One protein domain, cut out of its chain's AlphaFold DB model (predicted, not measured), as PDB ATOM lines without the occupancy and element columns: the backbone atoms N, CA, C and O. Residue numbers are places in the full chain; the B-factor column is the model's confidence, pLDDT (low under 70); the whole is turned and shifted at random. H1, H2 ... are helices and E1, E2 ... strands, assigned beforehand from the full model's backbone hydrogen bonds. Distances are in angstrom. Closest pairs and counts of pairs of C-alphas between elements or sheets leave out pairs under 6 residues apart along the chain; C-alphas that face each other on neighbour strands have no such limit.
ATOM      1  N   LEU A 169     221.875 246.190 159.858       55.59
ATOM      2  CA  LEU A 169     221.492 247.544 159.429       55.59
ATOM      3  C   LEU A 169     221.016 248.435 160.588       55.59
ATOM      4  O   LEU A 169     221.038 249.661 160.479       55.59
ATOM      5  N   ALA A 170     220.548 247.843 161.691       58.06
ATOM      6  CA  ALA A 170     220.124 248.602 162.865       58.06
ATOM      7  C   ALA A 170     221.321 249.127 163.677       58.06
ATOM      8  O   ALA A 170     221.231 250.229 164.221       58.06
ATOM      9  N   GLN A 171     222.431 248.379 163.711       63.12
ATOM     10  CA  GLN A 171     223.639 248.730 164.466       63.12
ATOM     11  C   GLN A 171     224.309 250.006 163.945       63.12
ATOM     12  O   GLN A 171     224.712 250.851 164.739       63.12
ATOM     13  N   ASP A 172     224.327 250.221 162.629       75.81
ATOM     14  CA  ASP A 172     224.914 251.438 162.053       75.81
ATOM     15  C   ASP A 172     224.080 252.698 162.301       75.81
ATOM     16  O   ASP A 172     224.589 253.820 162.216       75.81
ATOM     17  N   ARG A 173     222.787 252.533 162.597       83.06
ATOM     18  CA  ARG A 173     221.845 253.648 162.685       83.06
ATOM     19  C   ARG A 173     221.839 254.312 164.063       83.06
ATOM     20  O   ARG A 173     221.523 255.497 164.154       83.06
ATOM     21  N   PHE A 174     222.180 253.587 165.124       88.69
ATOM     22  CA  PHE A 174     222.243 254.131 166.481       88.69
ATOM     23  C   PHE A 174     223.660 254.005 167.024       88.69
ATOM     24  O   PHE A 174     224.054 252.960 167.533       88.69
ATOM     25  N   LYS A 175     224.416 255.091 166.913       88.88
ATOM     26  CA  LYS A 175     225.764 255.224 167.450       88.88
ATOM     27  C   LYS A 175     225.696 256.090 168.694       88.88
ATOM     28  O   LYS A 175     225.100 257.168 168.667       88.88
ATOM     29  N   VAL A 176     226.286 255.598 169.776       89.19
ATOM     30  CA  VAL A 176     226.510 256.400 170.978       89.19
ATOM     31  C   VAL A 176     227.712 257.291 170.702       89.19
ATOM     32  O   VAL A 176     228.735 256.825 170.201       89.19
ATOM     33  N   ASN A 177     227.567 258.584 170.957       89.94
ATOM     34  CA  ASN A 177     228.653 259.537 170.828       89.94
ATOM     35  C   ASN A 177     229.706 259.228 171.897       89.94
ATOM     36  O   ASN A 177     229.379 259.198 173.079       89.94
ATOM     37  N   GLU A 178     230.964 259.037 171.499       84.19
ATOM     38  CA  GLU A 178     232.076 258.756 172.422       84.19
ATOM     39  C   GLU A 178     232.272 259.864 173.465       84.19
ATOM     40  O   GLU A 178     232.805 259.623 174.543       84.19
ATOM     41  N   LYS A 179     231.819 261.084 173.153       78.19
ATOM     42  CA  LYS A 179     231.865 262.231 174.064       78.19
ATOM     43  C   LYS A 179     230.695 262.290 175.040       78.19
ATOM     44  O   LYS A 179     230.664 263.200 175.864       78.19
ATOM     45  N   ALA A 180     229.715 261.391 174.937       77.44
ATOM     46  CA  ALA A 180     228.663 261.314 175.938       77.44
ATOM     47  C   ALA A 180     229.317 260.936 177.273       77.44
ATOM     48  O   ALA A 180     229.821 259.830 177.435       77.44
ATOM     49  N   LEU A 181     229.323 261.876 178.222       64.19
ATOM     50  CA  LEU A 181     229.890 261.687 179.565       64.19
ATOM     51  C   LEU A 181     229.144 260.611 180.371       64.19
ATOM     52  O   LEU A 181     229.623 260.145 181.401       64.19
ATOM     53  N   LEU A 182     227.969 260.215 179.888       71.19
ATOM     54  CA  LEU A 182     227.105 259.227 180.499       71.19
ATOM     55  C   LEU A 182     227.410 257.830 179.972       71.19
ATOM     56  O   LEU A 182     227.498 257.603 178.764       71.19
ATOM     57  N   GLN A 183     227.453 256.865 180.890       76.00
ATOM     58  CA  GLN A 183     227.352 255.457 180.532       76.00
ATOM     59  C   GLN A 183     225.936 255.233 179.988       76.00
ATOM     60  O   GLN A 183     224.987 255.062 180.741       76.00
ATOM     61  N   ILE A 184     225.774 255.309 178.668       83.81
ATOM     62  CA  ILE A 184     224.535 254.978 177.961       83.81
ATOM     63  C   ILE A 184     224.780 253.670 177.228       83.81
ATOM     64  O   ILE A 184     225.762 253.530 176.500       83.81
ATOM     65  N   THR A 185     223.884 252.701 177.390       83.81
ATOM     66  CA  THR A 185     223.952 251.445 176.640       83.81
ATOM     67  C   THR A 185     222.752 251.312 175.722       83.81
ATOM     68  O   THR A 185     221.600 251.395 176.141       83.81
ATOM     69  N   VAL A 186     223.034 251.083 174.441       81.94
ATOM     70  CA  VAL A 186     222.018 250.809 173.427       81.94
ATOM     71  C   VAL A 186     222.018 249.310 173.157       81.94
ATOM     72  O   VAL A 186     222.968 248.764 172.602       81.94
ATOM     73  N   LEU A 187     220.947 248.638 173.571       84.00
ATOM     74  CA  LEU A 187     220.737 247.210 173.358       84.00
ATOM     75  C   LEU A 187     219.789 247.011 172.179       84.00
ATOM     76  O   LEU A 187     218.737 247.637 172.099       84.00
ATOM     77  N   PHE A 188     220.124 246.116 171.260       79.81
ATOM     78  CA  PHE A 188     219.242 245.768 170.149       79.81
ATOM     79  C   PHE A 188     218.453 244.524 170.525       79.81
ATOM     80  O   PHE A 188     219.012 243.431 170.570       79.81
ATOM     81  N   ASP A 189     217.166 244.698 170.813       73.12
ATOM     82  CA  ASP A 189     216.267 243.580 171.067       73.12
ATOM     83  C   ASP A 189     215.326 243.389 169.871       73.12
ATOM     84  O   ASP A 189     214.668 244.327 169.417       73.12
ATOM     85  N   ASN A 190     215.282 242.160 169.353       64.44
ATOM     86  CA  ASN A 190     214.383 241.757 168.272       64.44
ATOM     87  C   ASN A 190     212.991 241.364 168.789       64.44
ATOM     88  O   ASN A 190     212.128 240.975 167.995       64.44
ATOM     89  N   THR A 191     212.753 241.408 170.104       59.38
ATOM     90  CA  THR A 191     211.439 241.097 170.660       59.38
ATOM     91  C   THR A 191     210.422 242.195 170.306       59.38
ATOM     92  O   THR A 191     210.640 243.393 170.461       59.38
ATOM     93  N   MET A 192     209.286 241.764 169.751       50.56
ATOM     94  CA  MET A 192     208.343 242.542 168.929       50.56
ATOM     95  C   MET A 192     207.512 243.645 169.630       50.56
ATOM     96  O   MET A 192     206.433 243.989 169.151       50.56
ATOM     97  N   VAL A 193     207.949 244.222 170.753       55.22
ATOM     98  CA  VAL A 193     207.122 245.191 171.513       55.22
ATOM     99  C   VAL A 193     207.876 246.468 171.890       55.22
ATOM    100  O   VAL A 193     207.565 247.131 172.879       55.22
ATOM    101  N   THR A 194     208.863 246.858 171.094       62.31
ATOM    102  CA  THR A 194     209.603 248.105 171.292       62.31
ATOM    103  C   THR A 194     209.174 249.144 170.255       62.31
ATOM    104  O   THR A 194     208.988 248.866 169.073       62.31
ATOM    105  N   CYS A 195     208.940 250.379 170.709       68.06
ATOM    106  CA  CYS A 195     208.593 251.504 169.822       68.06
ATOM    107  C   CYS A 195     209.820 252.066 169.088       68.06
ATOM    108  O   CYS A 195     209.693 252.907 168.203       68.06
ATOM    109  N   LEU A 196     210.997 251.580 169.475       75.56
ATOM    110  CA  LEU A 196     212.290 251.794 168.858       75.56
ATOM    111  C   LEU A 196     212.829 250.430 168.440       75.56
ATOM    112  O   LEU A 196     212.570 249.435 169.105       75.56
ATOM    113  N   LYS A 197     213.663 250.386 167.403       76.69
ATOM    114  CA  LYS A 197     214.397 249.157 167.042       76.69
ATOM    115  C   LYS A 197     215.511 248.792 168.043       76.69
ATOM    116  O   LYS A 197     216.249 247.842 167.816       76.69
ATOM    117  N   CYS A 198     215.659 249.569 169.114       83.38
ATOM    118  CA  CYS A 198     216.616 249.370 170.193       83.38
ATOM    119  C   CYS A 198     215.990 249.725 171.552       83.38
ATOM    120  O   CYS A 198     215.020 250.478 171.641       83.38
ATOM    121  N   SER A 199     216.562 249.184 172.617       86.44
ATOM    122  CA  SER A 199     216.367 249.611 173.995       86.44
ATOM    123  C   SER A 199     217.526 250.523 174.386       86.44
ATOM    124  O   SER A 199     218.683 250.200 174.134       86.44
ATOM    125  N   ILE A 200     217.213 251.668 174.985       90.31
ATOM    126  CA  ILE A 200     218.210 252.616 175.486       90.31
ATOM    127  C   ILE A 200     218.156 252.541 177.005       90.31
ATOM    128  O   ILE A 200     217.129 252.898 177.589       90.31
ATOM    129  N   ASP A 201     219.241 252.067 177.605       89.88
ATOM    130  CA  ASP A 201     219.457 252.069 179.044       89.88
ATOM    131  C   ASP A 201     220.355 253.250 179.423       89.88
ATOM    132  O   ASP A 201     221.408 253.470 178.817       89.88
ATOM    133  N   TYR A 202     219.904 254.016 180.412       91.44
ATOM    134  CA  TYR A 202     220.606 255.184 180.938       91.44
ATOM    135  C   TYR A 202     221.330 254.874 182.261       91.44
ATOM    136  O   TYR A 202     221.806 255.801 182.904       91.44
ATOM    137  N   HIS A 203     221.389 253.605 182.699       88.19
ATOM    138  CA  HIS A 203     222.176 253.148 183.860       88.19
ATOM    139  C   HIS A 203     221.923 253.931 185.156       88.19
ATOM    140  O   HIS A 203     222.843 254.273 185.892       88.19
ATOM    141  N   GLY A 204     220.655 254.247 185.435       89.12
ATOM    142  CA  GLY A 204     220.277 255.005 186.635       89.12
ATOM    143  C   GLY A 204     220.604 256.502 186.573       89.12
ATOM    144  O   GLY A 204     220.473 257.197 187.575       89.12
ATOM    145  N   TYR A 205     220.999 257.031 185.410       93.12
ATOM    146  CA  TYR A 205     221.172 258.468 185.219       93.12
ATOM    147  C   TYR A 205     219.907 259.232 185.633       93.12
ATOM    148  O   TYR A 205     218.806 258.927 185.172       93.12
ATOM    149  N   CYS A 206     220.072 260.237 186.492       93.62
ATOM    150  CA  CYS A 206     218.968 260.974 187.108       93.62
ATOM    151  C   CYS A 206     218.629 262.302 186.418       93.62
ATOM    152  O   CYS A 206     217.570 262.867 186.698       93.62
ATOM    153  N   GLY A 207     219.463 262.797 185.496       92.06
ATOM    154  CA  GLY A 207     219.345 264.181 185.030       92.06
ATOM    155  C   GLY A 207     220.074 265.170 185.938       92.06
ATOM    156  O   GLY A 207     220.345 264.863 187.100       92.06
ATOM    157  N   SER A 208     220.297 266.386 185.442       94.94
ATOM    158  CA  SER A 208     220.515 267.536 186.324       94.94
ATOM    159  C   SER A 208     219.156 267.964 186.880       94.94
ATOM    160  O   SER A 208     218.253 268.306 186.122       94.94
ATOM    161  N   ILE A 209     218.947 267.853 188.193       96.38
ATOM    162  CA  ILE A 209     217.656 268.166 188.820       96.38
ATOM    163  C   ILE A 209     217.633 269.655 189.176       96.38
ATOM    164  O   ILE A 209     218.273 270.071 190.140       96.38
ATOM    165  N   ASN A 210     216.859 270.438 188.427       96.50
ATOM    166  CA  ASN A 210     216.725 271.882 188.625       96.50
ATOM    167  C   ASN A 210     215.816 272.202 189.811       96.50
ATOM    168  O   ASN A 210     216.091 273.111 190.593       96.50
ATOM    169  N   SER A 211     214.725 271.448 189.972       96.69
ATOM    170  CA  SER A 211     213.849 271.587 191.134       96.69
ATOM    171  C   SER A 211     213.140 270.285 191.502       96.69
ATOM    172  O   SER A 211     212.918 269.398 190.673       96.69
ATOM    173  N   VAL A 212     212.772 270.170 192.781       96.81
ATOM    174  CA  VAL A 212     212.022 269.030 193.321       96.81
ATOM    175  C   VAL A 212     210.763 269.547 193.996       96.81
ATOM    176  O   VAL A 212     210.819 270.194 195.039       96.81
ATOM    177  N   THR A 213     209.607 269.215 193.434       94.75
ATOM    178  CA  THR A 213     208.316 269.564 194.022       94.75
ATOM    179  C   THR A 213     207.800 268.408 194.869       94.75
ATOM    180  O   THR A 213     207.448 267.342 194.356       94.75
ATOM    181  N   ARG A 214     207.730 268.624 196.186       93.19
ATOM    182  CA  ARG A 214     207.197 267.667 197.167       93.19
ATOM    183  C   ARG A 214     205.890 268.190 197.744       93.19
ATOM    184  O   ARG A 214     205.764 269.384 197.978       93.19
ATOM    185  N   GLN A 215     204.941 267.287 197.999       84.19
ATOM    186  CA  GLN A 215     203.722 267.572 198.776       84.19
ATOM    187  C   GLN A 215     202.900 268.785 198.299       84.19
ATOM    188  O   GLN A 215     202.155 269.378 199.075       84.19
ATOM    189  N   SER A 216     202.996 269.145 197.019       84.06
ATOM    190  CA  SER A 216     202.187 270.227 196.468       84.06
ATOM    191  C   SER A 216     200.706 269.876 196.541       84.06
ATOM    192  O   SER A 216     200.323 268.768 196.164       84.06
ATOM    193  N   ALA A 217     199.869 270.830 196.953       83.62
ATOM    194  CA  ALA A 217     198.419 270.664 197.018       83.62
ATOM    195  C   ALA A 217     197.815 270.183 195.685       83.62
ATOM    196  O   ALA A 217     196.866 269.403 195.692       83.62
ATOM    197  N   PHE A 218     198.413 270.569 194.553       84.31
ATOM    198  CA  PHE A 218     198.012 270.144 193.207       84.31
ATOM    199  C   PHE A 218     198.244 268.649 192.934       84.31
ATOM    200  O   PHE A 218     197.602 268.071 192.062       84.31
ATOM    201  N   LEU A 219     199.136 268.004 193.691       87.25
ATOM    202  CA  LEU A 219     199.462 266.577 193.583       87.25
ATOM    203  C   LEU A 219     198.783 265.727 194.673       87.25
ATOM    204  O   LEU A 219     198.993 264.508 194.751       87.25
ATOM    205  N   ILE A 220     197.935 266.350 195.495       87.19
ATOM    206  CA  ILE A 220     197.169 265.697 196.553       87.19
ATOM    207  C   ILE A 220     195.717 265.576 196.097       87.19
ATOM    208  O   ILE A 220     195.052 266.567 195.812       87.19
ATOM    209  N   ASN A 221     195.188 264.353 196.103       86.38
ATOM    210  CA  ASN A 221     193.749 264.135 196.002       86.38
ATOM    211  C   ASN A 221     193.243 263.584 197.333       86.38
ATOM    212  O   ASN A 221     193.451 262.414 197.662       86.38
ATOM    213  N   LYS A 222     192.584 264.444 198.107       82.62
ATOM    214  CA  LYS A 222     191.829 264.019 199.285       82.62
ATOM    215  C   LYS A 222     190.447 263.605 198.805       82.62
ATOM    216  O   LYS A 222     189.719 264.427 198.253       82.62
ATOM    217  N   TYR A 223     190.088 262.341 199.010       78.94
ATOM    218  CA  TYR A 223     188.739 261.878 198.706       78.94
ATOM    219  C   TYR A 223     187.729 262.679 199.542       78.94
ATOM    220  O   TYR A 223     187.748 262.598 200.767       78.94
ATOM    221  N   SER A 248     201.701 257.226 202.040       82.62
ATOM    222  CA  SER A 248     200.825 258.136 201.296       82.62
ATOM    223  C   SER A 248     201.163 258.136 199.801       82.62
ATOM    224  O   SER A 248     202.325 258.053 199.394       82.62
ATOM    225  N   CYS A 249     200.134 258.284 198.965       85.69
ATOM    226  CA  CYS A 249     200.257 258.474 197.522       85.69
ATOM    227  C   CYS A 249     201.082 259.718 197.187       85.69
ATOM    228  O   CYS A 249     201.746 259.748 196.156       85.69
ATOM    229  N   VAL A 250     201.079 260.722 198.067       86.19
ATOM    230  CA  VAL A 250     201.845 261.963 197.916       86.19
ATOM    231  C   VAL A 250     203.346 261.690 197.837       86.19
ATOM    232  O   VAL A 250     204.043 262.317 197.042       86.19
ATOM    233  N   HIS A 251     203.847 260.703 198.585       86.81
ATOM    234  CA  HIS A 251     205.259 260.315 198.526       86.81
ATOM    235  C   HIS A 251     205.641 259.656 197.196       86.81
ATOM    236  O   HIS A 251     206.800 259.714 196.804       86.81
ATOM    237  N   GLN A 252     204.678 259.079 196.468       89.94
ATOM    238  CA  GLN A 252     204.901 258.526 195.126       89.94
ATOM    239  C   GLN A 252     204.785 259.589 194.017       89.94
ATOM    240  O   GLN A 252     204.940 259.262 192.842       89.94
ATOM    241  N   ARG A 253     204.505 260.852 194.367       93.25
ATOM    242  CA  ARG A 253     204.303 261.976 193.433       93.25
ATOM    243  C   ARG A 253     205.292 263.112 193.662       93.25
ATOM    244  O   ARG A 253     204.957 264.278 193.476       93.25
ATOM    245  N   VAL A 254     206.512 262.785 194.071       94.75
ATOM    246  CA  VAL A 254     207.608 263.757 194.033       94.75
ATOM    247  C   VAL A 254     207.901 264.055 192.570       94.75
ATOM    248  O   VAL A 254     208.241 263.145 191.821       94.75
ATOM    249  N   LYS A 255     207.697 265.304 192.153       96.25
ATOM    250  CA  LYS A 255     207.877 265.721 190.763       96.25
ATOM    251  C   LYS A 255     209.244 266.378 190.607       96.25
ATOM    252  O   LYS A 255     209.547 267.330 191.324       96.25
ATOM    253  N   TYR A 256     210.039 265.872 189.678       97.44
ATOM    254  CA  TYR A 256     211.373 266.359 189.356       97.44
ATOM    255  C   TYR A 256     211.313 267.188 188.077       97.44
ATOM    256  O   TYR A 256     210.832 266.710 187.045       97.44
ATOM    257  N   ASP A 257     211.793 268.421 188.163       97.12
ATOM    258  CA  ASP A 257     212.105 269.259 187.012       97.12
ATOM    259  C   ASP A 257     213.575 269.031 186.660       97.12
ATOM    260  O   ASP A 257     214.455 269.225 187.505       97.12
ATOM    261  N   ARG A 258     213.829 268.541 185.448       95.94
ATOM    262  CA  ARG A 258     215.156 268.115 185.013       95.94
ATOM    263  C   ARG A 258     215.658 268.925 183.843       95.94
ATOM    264  O   ARG A 258     214.898 269.294 182.963       95.94
ATOM    265  N   GLU A 259     216.967 269.030 183.771       96.50
ATOM    266  CA  GLU A 259     217.702 269.381 182.575       96.50
ATOM    267  C   GLU A 259     218.419 268.131 182.064       96.50
ATOM    268  O   GLU A 259     219.069 267.398 182.816       96.50
ATOM    269  N   ILE A 260     218.225 267.835 180.779       95.69
ATOM    270  CA  ILE A 260     218.794 266.654 180.113       95.69
ATOM    271  C   ILE A 260     219.585 267.042 178.866       95.69
ATOM    272  O   ILE A 260     219.703 266.246 177.934       95.69
ATOM    273  N   ASP A 261     220.116 268.261 178.840       94.25
ATOM    274  CA  ASP A 261     220.806 268.836 177.685       94.25
ATOM    275  C   ASP A 261     222.008 267.980 177.256       94.25
ATOM    276  O   ASP A 261     222.246 267.792 176.065       94.25
ATOM    277  N   GLU A 262     222.671 267.314 178.200       92.75
ATOM    278  CA  GLU A 262     223.735 266.335 177.940       92.75
ATOM    279  C   GLU A 262     223.295 265.084 177.155       92.75
ATOM    280  O   GLU A 262     224.121 264.417 176.530       92.75
ATOM    281  N   LEU A 263     221.994 264.766 177.123       93.81
ATOM    282  CA  LEU A 263     221.463 263.709 176.260       93.81
ATOM    283  C   LEU A 263     221.318 264.169 174.805       93.81
ATOM    284  O   LEU A 263     221.229 263.321 173.908       93.81
ATOM    285  N   HIS A 264     221.299 265.471 174.520       94.00
ATOM    286  CA  HIS A 264     221.171 265.953 173.150       94.00
ATOM    287  C   HIS A 264     222.415 265.588 172.329       94.00
ATOM    288  O   HIS A 264     223.545 265.904 172.680       94.00
ATOM    289  N   GLY A 265     222.208 264.873 171.219       93.06
ATOM    290  CA  GLY A 265     223.307 264.394 170.372       93.06
ATOM    291  C   GLY A 265     224.137 263.251 170.977       93.06
ATOM    292  O   GLY A 265     225.148 262.866 170.389       93.06
ATOM    293  N   SER A 266     223.712 262.684 172.114       93.44
ATOM    294  CA  SER A 266     224.360 261.517 172.734       93.44
ATOM    295  C   SER A 266     224.163 260.226 171.934       93.44
ATOM    296  O   SER A 266     225.041 259.370 171.921       93.44
ATOM    297  N   ILE A 267     223.028 260.082 171.242       93.81
ATOM    298  CA  ILE A 267     222.706 258.921 170.405       93.81
ATOM    299  C   ILE A 267     222.276 259.430 169.033       93.81
ATOM    300  O   ILE A 267     221.361 260.252 168.927       93.81
ATOM    301  N   THR A 268     222.901 258.932 167.966       93.88
ATOM    302  CA  THR A 268     222.496 259.297 166.605       93.88
ATOM    303  C   THR A 268     221.061 258.865 166.332       93.88
ATOM    304  O   THR A 268     220.623 257.793 166.746       93.88
ATOM    305  N   ASN A 269     220.339 259.686 165.576       94.44
ATOM    306  CA  ASN A 269     218.941 259.467 165.211       94.44
ATOM    307  C   ASN A 269     217.936 259.449 166.372       94.44
ATOM    308  O   ASN A 269     216.808 258.984 166.203       94.44
ATOM    309  N   ILE A 270     218.318 259.967 167.539       95.56
ATOM    310  CA  ILE A 270     217.406 260.235 168.646       95.56
ATOM    311  C   ILE A 270     217.364 261.742 168.889       95.56
ATOM    312  O   ILE A 270     218.397 262.399 168.991       95.56
ATOM    313  N   VAL A 271     216.154 262.286 168.991       96.56
ATOM    314  CA  VAL A 271     215.909 263.701 169.275       96.56
ATOM    315  C   VAL A 271     215.045 263.822 170.520       96.56
ATOM    316  O   VAL A 271     214.028 263.135 170.654       96.56
ATOM    317  N   TYR A 272     215.434 264.734 171.407       97.25
ATOM    318  CA  TYR A 272     214.681 265.107 172.597       97.25
ATOM    319  C   TYR A 272     214.028 266.475 172.378       97.25
ATOM    320  O   TYR A 272     214.621 267.369 171.775       97.25
ATOM    321  N   LYS A 273     212.777 266.628 172.814       97.56
ATOM    322  CA  LYS A 273     212.004 267.872 172.711       97.56
ATOM    323  C   LYS A 273     211.307 268.174 174.024       97.56
ATOM    324  O   LYS A 273     210.611 267.308 174.548       97.56
ATOM    325  N   THR A 274     211.422 269.403 174.502       97.50
ATOM    326  CA  THR A 274     210.695 269.873 175.685       97.50
ATOM    327  C   THR A 274     209.200 270.009 175.388       97.50
ATOM    328  O   THR A 274     208.795 270.373 174.280       97.50
ATOM    329  N   SER A 275     208.369 269.687 176.372       96.75
ATOM    330  CA  SER A 275     206.920 269.874 176.339       96.75
ATOM    331  C   SER A 275     206.552 271.282 176.796       96.75
ATOM    332  O   SER A 275     207.010 271.732 177.840       96.75
ATOM    333  N   THR A 276     205.673 271.958 176.059       95.62
ATOM    334  CA  THR A 276     205.146 273.280 176.445       95.62
ATOM    335  C   THR A 276     204.027 273.203 177.484       95.62
ATOM    336  O   THR A 276     203.680 274.211 178.085       95.62
ATOM    337  N   VAL A 277     203.446 272.016 177.687       94.50
ATOM    338  CA  VAL A 277     202.302 271.790 178.591       94.50
ATOM    339  C   VAL A 277     202.763 271.259 179.954       94.50
ATOM    340  O   VAL A 277     201.963 271.107 180.877       94.50
ATOM    341  N   PHE A 278     204.061 270.976 180.103       95.69
ATOM    342  CA  PHE A 278     204.620 270.481 181.351       95.69
ATOM    343  C   PHE A 278     204.420 271.504 182.470       95.69
ATOM    344  O   PHE A 278     205.070 272.541 182.526       95.69
ATOM    345  N   SER A 279     203.497 271.190 183.371       93.81
ATOM    346  CA  SER A 279     203.108 272.055 184.479       93.81
ATOM    347  C   SER A 279     202.669 271.202 185.659       93.81
ATOM    348  O   SER A 279     202.426 269.998 185.526       93.81
ATOM    349  N   ILE A 280     202.621 271.791 186.848       92.44
ATOM    350  CA  ILE A 280     202.141 271.082 188.037       92.44
ATOM    351  C   ILE A 280     200.647 270.730 187.941       92.44
ATOM    352  O   ILE A 280     200.233 269.695 188.457       92.44
ATOM    353  N   ASP A 281     199.885 271.537 187.200       91.25
ATOM    354  CA  ASP A 281     198.451 271.367 186.949       91.25
ATOM    355  C   ASP A 281     198.138 270.285 185.907       91.25
ATOM    356  O   ASP A 281     197.008 269.795 185.829       91.25
ATOM    357  N   ALA A 282     199.142 269.880 185.125       94.25
ATOM    358  CA  ALA A 282     199.067 268.793 184.157       94.25
ATOM    359  C   ALA A 282     199.961 267.614 184.595       94.25
ATOM    360  O   ALA A 282     200.986 267.337 183.966       94.25
ATOM    361  N   PRO A 283     199.616 266.902 185.688       95.44
ATOM    362  CA  PRO A 283     200.452 265.854 186.263       95.44
ATOM    363  C   PRO A 283     200.706 264.668 185.327       95.44
ATOM    364  O   PRO A 283     201.664 263.929 185.556       95.44
ATOM    365  N   TYR A 284     199.872 264.456 184.305       97.25
ATOM    366  CA  TYR A 284     200.090 263.418 183.300       97.25
ATOM    367  C   TYR A 284     201.146 263.802 182.256       97.25
ATOM    368  O   TYR A 284     201.740 262.918 181.646       97.25
ATOM    369  N   GLU A 285     201.383 265.093 182.020       97.06
ATOM    370  CA  GLU A 285     202.214 265.536 180.904       97.06
ATOM    371  C   GLU A 285     203.713 265.334 181.191       97.06
ATOM    372  O   GLU A 285     204.204 265.732 182.256       97.06
ATOM    373  N   PRO A 286     204.483 264.744 180.254       98.00
ATOM    374  CA  PRO A 286     205.926 264.606 180.403       98.00
ATOM    375  C   PRO A 286     206.629 265.949 180.200       98.00
ATOM    376  O   PRO A 286     206.182 266.786 179.416       98.00
ATOM    377  N   GLN A 287     207.791 266.115 180.834       97.44
ATOM    378  CA  GLN A 287     208.658 267.273 180.600       97.44
ATOM    379  C   GLN A 287     209.342 267.215 179.236       97.44
ATOM    380  O   GLN A 287     209.377 268.202 178.507       97.44
ATOM    381  N   TYR A 288     209.849 266.036 178.876       98.31
ATOM    382  CA  TYR A 288     210.540 265.801 177.616       98.31
ATOM    383  C   TYR A 288     209.893 264.662 176.843       98.31
ATOM    384  O   TYR A 288     209.487 263.634 177.395       98.31
ATOM    385  N   TYR A 289     209.875 264.833 175.532       97.94
ATOM    386  CA  TYR A 289     209.551 263.817 174.556       97.94
ATOM    387  C   TYR A 289     210.822 263.325 173.877       97.94
ATOM    388  O   TYR A 289     211.679 264.124 173.513       97.94
ATOM    389  N   ARG A 290     210.913 262.017 173.650       96.81
ATOM    390  CA  ARG A 290     211.979 261.390 172.860       96.81
ATOM    391  C   ARG A 290     211.393 260.802 171.584       96.81
ATOM    392  O   ARG A 290     210.371 260.115 171.640       96.81
ATOM    393  N   PHE A 291     212.062 261.047 170.464       96.00
ATOM    394  CA  PHE A 291     211.693 260.566 169.136       96.00
ATOM    395  C   PHE A 291     212.895 259.941 168.430       96.00
ATOM    396  O   PHE A 291     214.025 260.396 168.591       96.00
ATOM    397  N   GLU A 292     212.627 258.946 167.597       94.75
ATOM    398  CA  GLU A 292     213.524 258.490 166.542       94.75
ATOM    399  C   GLU A 292     213.408 259.408 165.317       94.75
ATOM    400  O   GLU A 292     212.308 259.855 164.969       94.75
ATOM    401  N   THR A 293     214.521 259.652 164.624       95.44
ATOM    402  CA  THR A 293     214.525 260.253 163.286       95.44
ATOM    403  C   THR A 293     214.737 259.200 162.206       95.44
ATOM    404  O   THR A 293     215.506 258.250 162.363       95.44
ATOM    405  N   ASN A 294     214.057 259.372 161.074       93.31
ATOM    406  CA  ASN A 294     214.308 258.573 159.880       93.31
ATOM    407  C   ASN A 294     215.628 259.000 159.196       93.31
ATOM    408  O   ASN A 294     216.299 259.936 159.625       93.31
ATOM    409  N   SER A 295     215.985 258.332 158.097       92.25
ATOM    410  CA  SER A 295     217.174 258.661 157.294       92.25
ATOM    411  C   SER A 295     217.157 260.070 156.684       92.25
ATOM    412  O   SER A 295     218.205 260.579 156.312       92.25
ATOM    413  N   GLU A 296     215.985 260.703 156.586       94.62
ATOM    414  CA  GLU A 296     215.806 262.078 156.097       94.62
ATOM    415  C   GLU A 296     215.853 263.118 157.235       94.62
ATOM    416  O   GLU A 296     215.624 264.300 156.996       94.62
ATOM    417  N   GLY A 297     216.074 262.694 158.486       94.06
ATOM    418  CA  GLY A 297     216.043 263.566 159.664       94.06
ATOM    419  C   GLY A 297     214.637 263.944 160.153       94.06
ATOM    420  O   GLY A 297     214.498 264.741 161.079       94.06
ATOM    421  N   LYS A 298     213.571 263.375 159.578       96.19
ATOM    422  CA  LYS A 298     212.184 263.601 160.015       96.19
ATOM    423  C   LYS A 298     211.840 262.739 161.226       96.19
ATOM    424  O   LYS A 298     212.257 261.587 161.324       96.19
ATOM    425  N   LEU A 299     211.023 263.285 162.124       95.88
ATOM    426  CA  LEU A 299     210.586 262.607 163.347       95.88
ATOM    427  C   LEU A 299     209.590 261.486 163.043       95.88
ATOM    428  O   LEU A 299     208.601 261.687 162.337       95.88
ATOM    429  N   VAL A 300     209.810 260.320 163.645       94.31
ATOM    430  CA  VAL A 300     208.903 259.175 163.561       94.31
ATOM    431  C   VAL A 300     207.938 259.226 164.744       94.31
ATOM    432  O   VAL A 300     208.266 258.784 165.843       94.31
ATOM    433  N   ASN A 301     206.726 259.747 164.538       92.75
ATOM    434  CA  ASN A 301     205.740 259.931 165.617       92.75
ATOM    435  C   ASN A 301     205.378 258.635 166.365       92.75
ATOM    436  O   ASN A 301     205.078 258.678 167.554       92.75
ATOM    437  N   GLU A 302     205.451 257.476 165.709       91.75
ATOM    438  CA  GLU A 302     205.189 256.179 166.347       91.75
ATOM    439  C   GLU A 302     206.213 255.800 167.427       91.75
ATOM    440  O   GLU A 302     205.907 255.003 168.313       91.75
ATOM    441  N   SER A 303     207.413 256.383 167.366       93.12
ATOM    442  CA  SER A 303     208.491 256.167 168.339       93.12
ATOM    443  C   SER A 303     208.393 257.079 169.568       93.12
ATOM    444  O   SER A 303     209.245 257.012 170.457       93.12
ATOM    445  N   LYS A 304     207.363 257.938 169.633       95.44
ATOM    446  CA  LYS A 304     207.189 258.937 170.691       95.44
ATOM    447  C   LYS A 304     207.193 258.277 172.073       95.44
ATOM    448  O   LYS A 304     206.328 257.457 172.402       95.44
ATOM    449  N   CYS A 305     208.144 258.696 172.900       96.94
ATOM    450  CA  CYS A 305     208.243 258.342 174.312       96.94
ATOM    451  C   CYS A 305     208.142 259.602 175.176       96.94
ATOM    452  O   CYS A 305     208.583 260.670 174.756       96.94
ATOM    453  N   GLY A 306     207.586 259.476 176.378       97.69
ATOM    454  CA  GLY A 306     207.541 260.543 177.379       97.69
ATOM    455  C   GLY A 306     208.475 260.235 178.541       97.69
ATOM    456  O   GLY A 306     208.540 259.087 178.988       97.69
ATOM    457  N   LEU A 307     209.190 261.248 179.028       97.88
ATOM    458  CA  LEU A 307     209.934 261.162 180.281       97.88
ATOM    459  C   LEU A 307     208.956 261.133 181.458       97.88
ATOM    460  O   LEU A 307     208.086 262.000 181.562       97.88
ATOM    461  N   CYS A 308     209.086 260.153 182.353       98.19
ATOM    462  CA  CYS A 308     208.353 260.172 183.616       98.19
ATOM    463  C   CYS A 308     208.954 261.237 184.553       98.19
ATOM    464  O   CYS A 308     210.122 261.108 184.925       98.19
ATOM    465  N   PRO A 309     208.193 262.261 184.984       97.56
ATOM    466  CA  PRO A 309     208.724 263.301 185.862       97.56
ATOM    467  C   PRO A 309     208.726 262.893 187.344       97.56
ATOM    468  O   PRO A 309     209.121 263.693 188.179       97.56
ATOM    469  N   TYR A 310     208.287 261.678 187.692       97.38
ATOM    470  CA  TYR A 310     208.151 261.224 189.085       97.38
ATOM    471  C   TYR A 310     209.099 260.088 189.478       97.38
ATOM    472  O   TYR A 310     209.306 259.829 190.660       97.38
ATOM    473  N   CYS A 311     209.672 259.385 188.501       96.69
ATOM    474  CA  CYS A 311     210.814 258.511 188.760       96.69
ATOM    475  C   CYS A 311     212.038 259.370 189.032       96.69
ATOM    476  O   CYS A 311     212.161 260.401 188.384       96.69
ATOM    477  N   GLU A 312     212.911 258.950 189.946       94.75
ATOM    478  CA  GLU A 312     214.204 259.593 190.226       94.75
ATOM    479  C   GLU A 312     215.181 259.418 189.051       94.75
ATOM    480  O   GLU A 312     215.729 260.401 188.555       94.75
ATOM    481  N   ASP A 313     215.269 258.202 188.509       95.25
ATOM    482  CA  ASP A 313     216.021 257.939 187.278       95.25
ATOM    483  C   ASP A 313     215.266 258.414 186.025       95.25
ATOM    484  O   ASP A 313     214.030 258.343 185.931       95.25
ATOM    485  N   VAL A 314     216.026 258.784 184.994       95.44
ATOM    486  CA  VAL A 314     215.535 259.102 183.652       95.44
ATOM    487  C   VAL A 314     214.915 257.859 183.015       95.44
ATOM    488  O   VAL A 314     215.593 256.936 182.567       95.44
ATOM    489  N   LYS A 315     213.579 257.849 182.939       95.88
ATOM    490  CA  LYS A 315     212.793 256.763 182.336       95.88
ATOM    491  C   LYS A 315     211.889 257.292 181.232       95.88
ATOM    492  O   LYS A 315     210.839 257.881 181.491       95.88
ATOM    493  N   PHE A 316     212.292 257.044 179.987       96.94
ATOM    494  CA  PHE A 316     211.471 257.300 178.805       96.94
ATOM    495  C   PHE A 316     210.597 256.092 178.491       96.94
ATOM    496  O   PHE A 316     211.102 255.024 178.143       96.94
ATOM    497  N   LEU A 317     209.279 256.273 178.559       95.69
ATOM    498  CA  LEU A 317     208.315 255.204 178.309       95.69
ATOM    499  C   LEU A 317     207.519 255.492 177.031       95.69
ATOM    500  O   LEU A 317     207.130 256.641 176.805       95.69
ATOM    501  N   PRO A 318     207.241 254.479 176.197       95.56
ATOM    502  CA  PRO A 318     206.505 254.706 174.963       95.56
ATOM    503  C   PRO A 318     205.023 255.033 175.169       95.56
ATOM    504  O   PRO A 318     204.369 254.519 176.081       95.56
ATOM    505  N   PHE A 319     204.473 255.846 174.261       94.50
ATOM    506  CA  PHE A 319     203.033 256.125 174.210       94.50
ATOM    507  C   PHE A 319     202.244 255.063 173.429       94.50
ATOM    508  O   PHE A 319     201.134 254.722 173.831       94.50
ATOM    509  N   LYS A 320     202.810 254.506 172.347       91.62
ATOM    510  CA  LYS A 320     202.111 253.612 171.395       91.62
ATOM    511  C   LYS A 320     201.455 252.393 172.055       91.62
ATOM    512  O   LYS A 320     200.358 252.002 171.677       91.62
ATOM    513  N   ASN A 321     202.102 251.808 173.056       90.31
ATOM    514  CA  ASN A 321     201.614 250.642 173.798       90.31
ATOM    515  C   ASN A 321     200.986 251.013 175.157       90.31
ATOM    516  O   ASN A 321     200.798 250.147 176.007       90.31
ATOM    517  N   SER A 322     200.696 252.299 175.389       93.06
ATOM    518  CA  SER A 322     200.236 252.814 176.682       93.06
ATOM    519  C   SER A 322     201.170 252.479 177.856       93.06
ATOM    520  O   SER A 322     200.720 252.459 179.005       93.06
TER     521      SER A 322
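Overview. This is residues 169 to 223 and 248 to 322 of the 433 residues of an uncharacterized protein of Suhomyces tanzawaensis NRRL Y-17324 (UniProt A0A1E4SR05). Little here is regular: among loops stand a strongly twisted meander, E5 E6 E7 E8, each strand the antiparallel neighbour of the one before, two strand pairs, E1-E2 and E3-E4, and short H1. Mostly strand, named elements hold 45 of the 130 printed residues. It is compact, radius of gyration of the C-alphas 15.8 A, spanning 53 by 30 by 26 A.

Along the chain. Find C-alpha 270 at (217.406, 260.235, 168.646), where E5, residues 270-274, begins; E6 is 288-293, E7 299-307 and E8 316-318, which ends at C-alpha 318 at (206.505, 254.706, 174.963). Elsewhere find E1, 185-187, E2, 199-201, E3, 208-213, H1, 249-253, and E4, 255-259.

Arrangement. Within hydrogen-bond range are N 271 of E5 and O 291 of E6, 2.9 A, and every O i to N i+4 pair of H1. E7 bends by 91 degrees at residue 302. E2 and E4 are apart from E6.

Size, cuts and confidence. Residues 224-247 are cut out; C-alphas 223 and 248 stand 12.9 A apart. Links E1-E2 and E5-E6 are long. pLDDT is under 70 at 169-171, 181 and 190-195.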